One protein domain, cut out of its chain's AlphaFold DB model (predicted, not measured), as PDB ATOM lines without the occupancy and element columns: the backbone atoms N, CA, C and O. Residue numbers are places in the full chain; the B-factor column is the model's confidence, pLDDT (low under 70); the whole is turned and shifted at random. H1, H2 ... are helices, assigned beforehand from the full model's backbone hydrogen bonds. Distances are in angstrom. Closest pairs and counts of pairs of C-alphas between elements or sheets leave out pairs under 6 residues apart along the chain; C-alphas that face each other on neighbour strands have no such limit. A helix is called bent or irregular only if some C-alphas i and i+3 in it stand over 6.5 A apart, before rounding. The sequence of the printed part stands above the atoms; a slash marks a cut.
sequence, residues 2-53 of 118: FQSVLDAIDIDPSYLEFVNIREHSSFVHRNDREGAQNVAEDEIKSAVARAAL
ATOM      1  N   PHE A   2       7.594   5.732   1.604       95.25
ATOM      2  CA  PHE A   2       8.508   6.879   1.766       95.25
ATOM      3  C   PHE A   2       9.003   7.099   3.207       95.25
ATOM      4  O   PHE A   2      10.162   7.444   3.388       95.25
ATOM      5  N   GLN A   3       8.188   6.802   4.226       94.12
ATOM      6  CA  GLN A   3       8.645   6.771   5.627       94.12
ATOM      7  C   GLN A   3       9.826   5.811   5.822       94.12
ATOM      8  O   GLN A   3      10.825   6.176   6.421       94.12
ATOM      9  N   SER A   4       9.750   4.618   5.226       94.75
ATOM     10  CA  SER A   4      10.830   3.623   5.251       94.75
ATOM     11  C   SER A   4      12.081   4.080   4.491       94.75
ATOM     12  O   SER A   4      13.172   3.616   4.788       94.75
ATOM     13  N   VAL A   5      11.937   4.973   3.501       96.62
ATOM     14  CA  VAL A   5      13.084   5.573   2.800       96.62
ATOM     15  C   VAL A   5      13.791   6.580   3.698       96.62
ATOM     16  O   VAL A   5      15.013   6.556   3.736       96.62
ATOM     17  N   LEU A   6      13.042   7.430   4.414       95.12
ATOM     18  CA  LEU A   6      13.618   8.360   5.392       95.12
ATOM     19  C   LEU A   6      14.358   7.606   6.496       95.12
ATOM     20  O   LEU A   6      15.516   7.910   6.763       95.12
ATOM     21  N   ASP A   7      13.729   6.565   7.040       94.12
ATOM     22  CA  ASP A   7      14.332   5.693   8.047       94.12
ATOM     23  C   ASP A   7      15.651   5.072   7.548       94.12
ATOM     24  O   ASP A   7      16.678   5.133   8.217       94.12
ATOM     25  N   ALA A   8      15.673   4.582   6.302       96.19
ATOM     26  CA  ALA A   8      16.870   4.003   5.687       96.19
ATOM     27  C   ALA A   8      18.024   5.002   5.462       96.19
ATOM     28  O   ALA A   8      19.154   4.571   5.224       96.19
ATOM     29  N   ILE A   9      17.759   6.313   5.512       96.69
ATOM     30  CA  ILE A   9      18.771   7.378   5.422       96.69
ATOM     31  C   ILE A   9      18.951   8.134   6.747       96.69
ATOM     32  O   ILE A   9      19.494   9.237   6.736       96.69
ATOM     33  N   ASP A  10      18.526   7.537   7.866       95.00
ATOM     34  CA  ASP A  10      18.666   8.079   9.228       95.00
ATOM     35  C   ASP A  10      17.933   9.420   9.440       95.00
ATOM     36  O   ASP A  10      18.361  10.297  10.191       95.00
ATOM     37  N   ILE A  11      16.800   9.598   8.750       94.69
ATOM     38  CA  ILE A  11      15.869  10.711   8.960       94.69
ATOM     39  C   ILE A  11      14.607  10.172   9.629       94.69
ATOM     40  O   ILE A  11      13.979   9.239   9.131       94.69
ATOM     41  N   ASP A  12      14.192  10.806  10.729       94.56
ATOM     42  CA  ASP A  12      12.979  10.408  11.443       94.56
ATOM     43  C   ASP A  12      11.746  10.481  10.511       94.56
ATOM     44  O   ASP A  12      11.468  11.541   9.933       94.56
ATOM     45  N   PRO A  13      10.979   9.385  10.358       95.44
ATOM     46  CA  PRO A  13       9.830   9.339   9.456       95.44
ATOM     47  C   PRO A  13       8.724  10.363   9.738       95.44
ATOM     48  O   PRO A  13       7.880  10.598   8.868       95.44
ATOM     49  N   SER A  14       8.713  10.967  10.930       95.31
ATOM     50  CA  SER A  14       7.770  12.024  11.318       95.31
ATOM     51  C   SER A  14       7.961  13.314  10.517       95.31
ATOM     52  O   SER A  14       7.029  14.108  10.410       95.31
ATOM     53  N   TYR A  15       9.136  13.512   9.911       95.69
ATOM     54  CA  TYR A  15       9.431  14.668   9.059       95.69
ATOM     55  C   TYR A  15       8.931  14.516   7.616       95.69
ATOM     56  O   TYR A  15       9.200  15.370   6.769       95.69
ATOM     57  N   LEU A  16       8.208  13.439   7.303       95.94
ATOM     58  CA  LEU A  16       7.626  13.255   5.984       95.94
ATOM     59  C   LEU A  16       6.388  14.130   5.796       95.94
ATOM     60  O   LEU A  16       5.423  14.014   6.551       95.94
ATOM     61  N   GLU A  17       6.376  14.901   4.710       97.00
ATOM     62  CA  GLU A  17       5.170  15.556   4.217       97.00
ATOM     63  C   GLU A  17       4.778  15.059   2.825       97.00
ATOM     64  O   GLU A  17       5.610  14.986   1.920       97.00
ATOM     65  N   PHE A  18       3.496  14.731   2.645       97.31
ATOM     66  CA  PHE A  18       2.954  14.282   1.362       97.31
ATOM     67  C   PHE A  18       2.085  15.343   0.704       97.31
ATOM     68  O   PHE A  18       1.188  15.903   1.328       97.31
ATOM     69  N   VAL A  19       2.274  15.509  -0.606       97.88
ATOM     70  CA  VAL A  19       1.417  16.348  -1.450       97.88
ATOM     71  C   VAL A  19       0.779  15.492  -2.531       97.88
ATOM     72  O   VAL A  19       1.475  14.877  -3.341       97.88
ATOM     73  N   ASN A  20      -0.552  15.433  -2.549       97.62
ATOM     74  CA  ASN A  20      -1.295  14.554  -3.446       97.62
ATOM     75  C   ASN A  20      -1.690  15.245  -4.762       97.62
ATOM     76  O   ASN A  20      -2.863  15.354  -5.112       97.62
ATOM     77  N   ILE A  21      -0.691  15.643  -5.548       97.88
ATOM     78  CA  ILE A  21      -0.910  16.357  -6.817       97.88
ATOM     79  C   ILE A  21      -1.544  15.487  -7.919       97.88
ATOM     80  O   ILE A  21      -1.870  15.969  -9.009       97.88
ATOM     81  N   ARG A  22      -1.711  14.180  -7.680       97.44
ATOM     82  CA  ARG A  22      -2.329  13.275  -8.645       97.44
ATOM     83  C   ARG A  22      -3.832  13.197  -8.430       97.44
ATOM     84  O   ARG A  22      -4.574  13.749  -9.237       97.44
ATOM     85  N   GLU A  23      -4.277  12.553  -7.361       98.06
ATOM     86  CA  GLU A  23      -5.696  12.350  -7.083       98.06
ATOM     87  C   GLU A  23      -6.420  13.667  -6.777       98.06
ATOM     88  O   GLU A  23      -7.586  13.789  -7.145       98.06
ATOM     89  N   HIS A  24      -5.752  14.650  -6.154       97.38
ATOM     90  CA  HIS A  24      -6.384  15.919  -5.756       97.38
ATOM     91  C   HIS A  24      -6.144  17.077  -6.736       97.38
ATOM     92  O   HIS A  24      -6.856  18.075  -6.672       97.38
ATOM     93  N   SER A  25      -5.219  16.934  -7.692       97.56
ATOM     94  CA  SER A  25      -5.010  17.933  -8.748       97.56
ATOM     95  C   SER A  25      -5.181  17.343 -10.151       97.56
ATOM     96  O   SER A  25      -6.243  17.512 -10.756       97.56
ATOM     97  N   SER A  26      -4.196  16.617 -10.689       97.38
ATOM     98  CA  SER A  26      -4.207  16.244 -12.115       97.38
ATOM     99  C   SER A  26      -5.395  15.366 -12.538       97.38
ATOM    100  O   SER A  26      -5.891  15.495 -13.658       97.38
ATOM    101  N   PHE A  27      -5.897  14.486 -11.665       97.94
ATOM    102  CA  PHE A  27      -7.012  13.589 -11.993       97.94
ATOM    103  C   PHE A  27      -8.373  14.271 -11.987       97.94
ATOM    104  O   PHE A  27      -9.268  13.784 -12.683       97.94
ATOM    105  N   VAL A  28      -8.520  15.366 -11.245       97.38
ATOM    106  CA  VAL A  28      -9.769  16.133 -11.152       97.38
ATOM    107  C   VAL A  28      -9.767  17.354 -12.083       97.38
ATOM    108  O   VAL A  28     -10.835  17.786 -12.502       97.38
ATOM    109  N   HIS A  29      -8.590  17.809 -12.533       97.94
ATOM    110  CA  HIS A  29      -8.407  18.900 -13.505       97.94
ATOM    111  C   HIS A  29      -7.903  18.408 -14.881       97.94
ATOM    112  O   HIS A  29      -7.126  19.080 -15.553       97.94
ATOM    113  N   ARG A  30      -8.331  17.220 -15.344       96.56
ATOM    114  CA  ARG A  30      -7.789  16.578 -16.572       96.56
ATOM    115  C   ARG A  30      -7.856  17.442 -17.834       96.56
ATOM    116  O   ARG A  30      -6.998  17.314 -18.702       96.56
ATOM    117  N   ASN A  31      -8.885  18.279 -17.935       98.00
ATOM    118  CA  ASN A  31      -9.124  19.152 -19.086       98.00
ATOM    119  C   ASN A  31      -8.680  20.603 -18.839       98.00
ATOM    120  O   ASN A  31      -8.843  21.438 -19.723       98.00
ATOM    121  N   ASP A  32      -8.137  20.902 -17.659       97.88
ATOM    122  CA  ASP A  32      -7.686  22.233 -17.261       97.88
ATOM    123  C   ASP A  32      -6.275  22.142 -16.675       97.88
ATOM    124  O   ASP A  32      -6.060  22.050 -15.466       97.88
ATOM    125  N   ARG A  33      -5.287  22.120 -17.572       97.50
ATOM    126  CA  ARG A  33      -3.882  21.968 -17.186       97.50
ATOM    127  C   ARG A  33      -3.367  23.164 -16.385       97.50
ATOM    128  O   ARG A  33      -2.521  22.974 -15.516       97.50
ATOM    129  N   GLU A  34      -3.838  24.367 -16.695       98.00
ATOM    130  CA  GLU A  34      -3.422  25.584 -15.997       98.00
ATOM    131  C   GLU A  34      -3.996  25.607 -14.578       98.00
ATOM    132  O   GLU A  34      -3.246  25.793 -13.621       98.00
ATOM    133  N   GLY A  35      -5.284  25.285 -14.416       97.62
ATOM    134  CA  GLY A  35      -5.895  25.100 -13.100       97.62
ATOM    135  C   GLY A  35      -5.216  24.000 -12.283       97.62
ATOM    136  O   GLY A  35      -4.892  24.219 -11.116       97.62
ATOM    137  N   ALA A  36      -4.906  22.852 -12.900       98.25
ATOM    138  CA  ALA A  36      -4.172  21.766 -12.245       98.25
ATOM    139  C   ALA A  36      -2.810  22.230 -11.700       98.25
ATOM    140  O   ALA A  36      -2.441  21.903 -10.569       98.25
ATOM    141  N   GLN A  37      -2.069  22.997 -12.508       98.12
ATOM    142  CA  GLN A  37      -0.761  23.531 -12.142       98.12
ATOM    143  C   GLN A  37      -0.876  24.501 -10.964       98.12
ATOM    144  O   GLN A  37      -0.157  24.339  -9.983       98.12
ATOM    145  N   ASN A  38      -1.812  25.450 -11.026       98.06
ATOM    146  CA  ASN A  38      -2.016  26.438  -9.966       98.06
ATOM    147  C   ASN A  38      -2.355  25.765  -8.627       98.06
ATOM    148  O   ASN A  38      -1.735  26.057  -7.608       98.06
ATOM    149  N   VAL A  39      -3.280  24.797  -8.644       97.88
ATOM    150  CA  VAL A  39      -3.650  24.032  -7.443       97.88
ATOM    151  C   VAL A  39      -2.458  23.244  -6.903       97.88
ATOM    152  O   VAL A  39      -2.185  23.301  -5.708       97.88
ATOM    153  N   ALA A  40      -1.712  22.547  -7.766       98.38
ATOM    154  CA  ALA A  40      -0.553  21.768  -7.337       98.38
ATOM    155  C   ALA A  40       0.542  22.656  -6.723       98.38
ATOM    156  O   ALA A  40       1.141  22.287  -5.716       98.38
ATOM    157  N   GLU A  41       0.801  23.830  -7.299       98.38
ATOM    158  CA  GLU A  41       1.761  24.783  -6.744       98.38
ATOM    159  C   GLU A  41       1.349  25.274  -5.359       98.38
ATOM    160  O   GLU A  41       2.189  25.348  -4.461       98.38
ATOM    161  N   ASP A  42       0.073  25.591  -5.165       98.31
ATOM    162  CA  ASP A  42      -0.425  26.078  -3.882       98.31
ATOM    163  C   ASP A  42      -0.459  24.972  -2.816       98.31
ATOM    164  O   ASP A  42      -0.089  25.217  -1.662       98.31
ATOM    165  N   GLU A  43      -0.795  23.736  -3.199       98.12
ATOM    166  CA  GLU A  43      -0.664  22.559  -2.336       98.12
ATOM    167  C   GLU A  43       0.798  22.333  -1.918       98.12
ATOM    168  O   GLU A  43       1.076  22.150  -0.732       98.12
ATOM    169  N   ILE A  44       1.748  22.409  -2.859       98.44
ATOM    170  CA  ILE A  44       3.183  22.251  -2.572       98.44
ATOM    171  C   ILE A  44       3.684  23.366  -1.652       98.44
ATOM    172  O   ILE A  44       4.381  23.081  -0.679       98.44
ATOM    173  N   LYS A  45       3.330  24.631  -1.908       98.44
ATOM    174  CA  LYS A  45       3.721  25.761  -1.042       98.44
ATOM    175  C   LYS A  45       3.206  25.568   0.383       98.44
ATOM    176  O   LYS A  45       3.959  25.753   1.338       98.44
ATOM    177  N   SER A  46       1.944  25.168   0.519       97.94
ATOM    178  CA  SER A  46       1.317  24.912   1.818       97.94
ATOM    179  C   SER A  46       1.999  23.755   2.552       97.94
ATOM    180  O   SER A  46       2.288  23.860   3.742       97.94
ATOM    181  N   ALA A  47       2.325  22.683   1.831       98.19
ATOM    182  CA  ALA A  47       3.039  21.535   2.369       98.19
ATOM    183  C   ALA A  47       4.465  21.882   2.809       98.19
ATOM    184  O   ALA A  47       4.874  21.489   3.891       98.19
ATOM    185  N   VAL A  48       5.213  22.676   2.035       98.19
ATOM    186  CA  VAL A  48       6.543  23.163   2.441       98.19
ATOM    187  C   VAL A  48       6.447  24.025   3.704       98.19
ATOM    188  O   VAL A  48       7.252  23.858   4.620       98.19
ATOM    189  N   ALA A  49       5.443  24.905   3.791       98.06
ATOM    190  CA  ALA A  49       5.209  25.713   4.986       98.06
ATOM    191  C   ALA A  49       4.900  24.846   6.218       98.06
ATOM    192  O   ALA A  49       5.403  25.127   7.304       98.06
ATOM    193  N   ARG A  50       4.124  23.766   6.055       97.62
ATOM    194  CA  ARG A  50       3.860  22.797   7.127       97.62
ATOM    195  C   ARG A  50       5.093  21.959   7.467       97.62
ATOM    196  O   ARG A  50       5.363  21.755   8.645       97.62
ATOM    197  N   ALA A  51       5.852  21.513   6.468       97.06
ATOM    198  CA  ALA A  51       7.064  20.714   6.638       97.06
ATOM    199  C   ALA A  51       8.112  21.437   7.498       97.06
ATOM    200  O   ALA A  51       8.781  20.809   8.313       97.06
ATOM    201  N   ALA A  52       8.196  22.765   7.378       97.00
ATOM    202  CA  ALA A  52       9.057  23.604   8.212       97.00
ATOM    203  C   ALA A  52       8.675  23.615   9.707       97.00
ATOM    204  O   ALA A  52       9.473  24.051  10.532       97.00
ATOM    205  N   LEU A  53       7.467  23.161  10.051       97.19
ATOM    206  CA  LEU A  53       6.928  23.106  11.411       97.19
ATOM    207  C   LEU A  53       6.751  21.668  11.917       97.19
ATOM    208  O   LEU A  53       6.147  21.467  12.968       97.19
TER     209      LEU A  53
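What this domain is: This is residues 2 to 53 of the 118 residues of the protein "CoB--CoM heterodisulfide reductase iron-sulfur subunit A family protein" of Candidatus Lokiarchaeota archaeon (UniProt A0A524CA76). The printed part is a long, narrow U: H1 and the extended stretch of residues 9 to 21 make one arm, H2 and the short link after it make the closed end, and the long helix H3 folds back as the other arm. H1 sits at the open end of the U, away from H3. The printed part has 52 residues with three named helices, H1, H2 and H3 in that order, and no named strand; the class is all helix. It is loose, with a radius of gyration of the C-alphas of 13.6 A, and its outline is a rod spanning 41 by 20 by 12 A.

Where its parts are: H1 is residues 2 to 8, 9.7 A from first to last C-alpha, and begins at C-alpha 2 (8.508, 6.879, 1.766). H2 is residues 22 to 26, 4.9 A long; it is irregular, but only just, with C-alphas 23 and 26 6.53 A apart. H3 is residues 33 to 51, the longest helix at 26.2 A, from C-alpha 33 (-3.882, 21.968, -17.186) to C-alpha 51 (7.064, 20.714, 6.638).

How they stand to each other: H1 is apart from both H2 and H3. H2 touches H3, and H3 touches H2 with residues 33 to 40 alone; their closest C-alphas, those of Ser 25 and Ala 36, are 5.3 A apart. The centres of H2 and H3 are 10.8 A apart. In H1, H2 and H3 every O i to N i+4 pair is within hydrogen-bond range.

The domain as a whole: The two C-alphas farthest apart are those of Asp 10 and Asn 31, at 41.2 A, while those of Phe 2 and Leu 53 are 18.9 A apart. The link from H1 to H2 is long, with 13 residues, and that from H2 to H3 is short, with 6. The printed part has no cut. Its mean pLDDT is 97.1, and no printed residue is under 70.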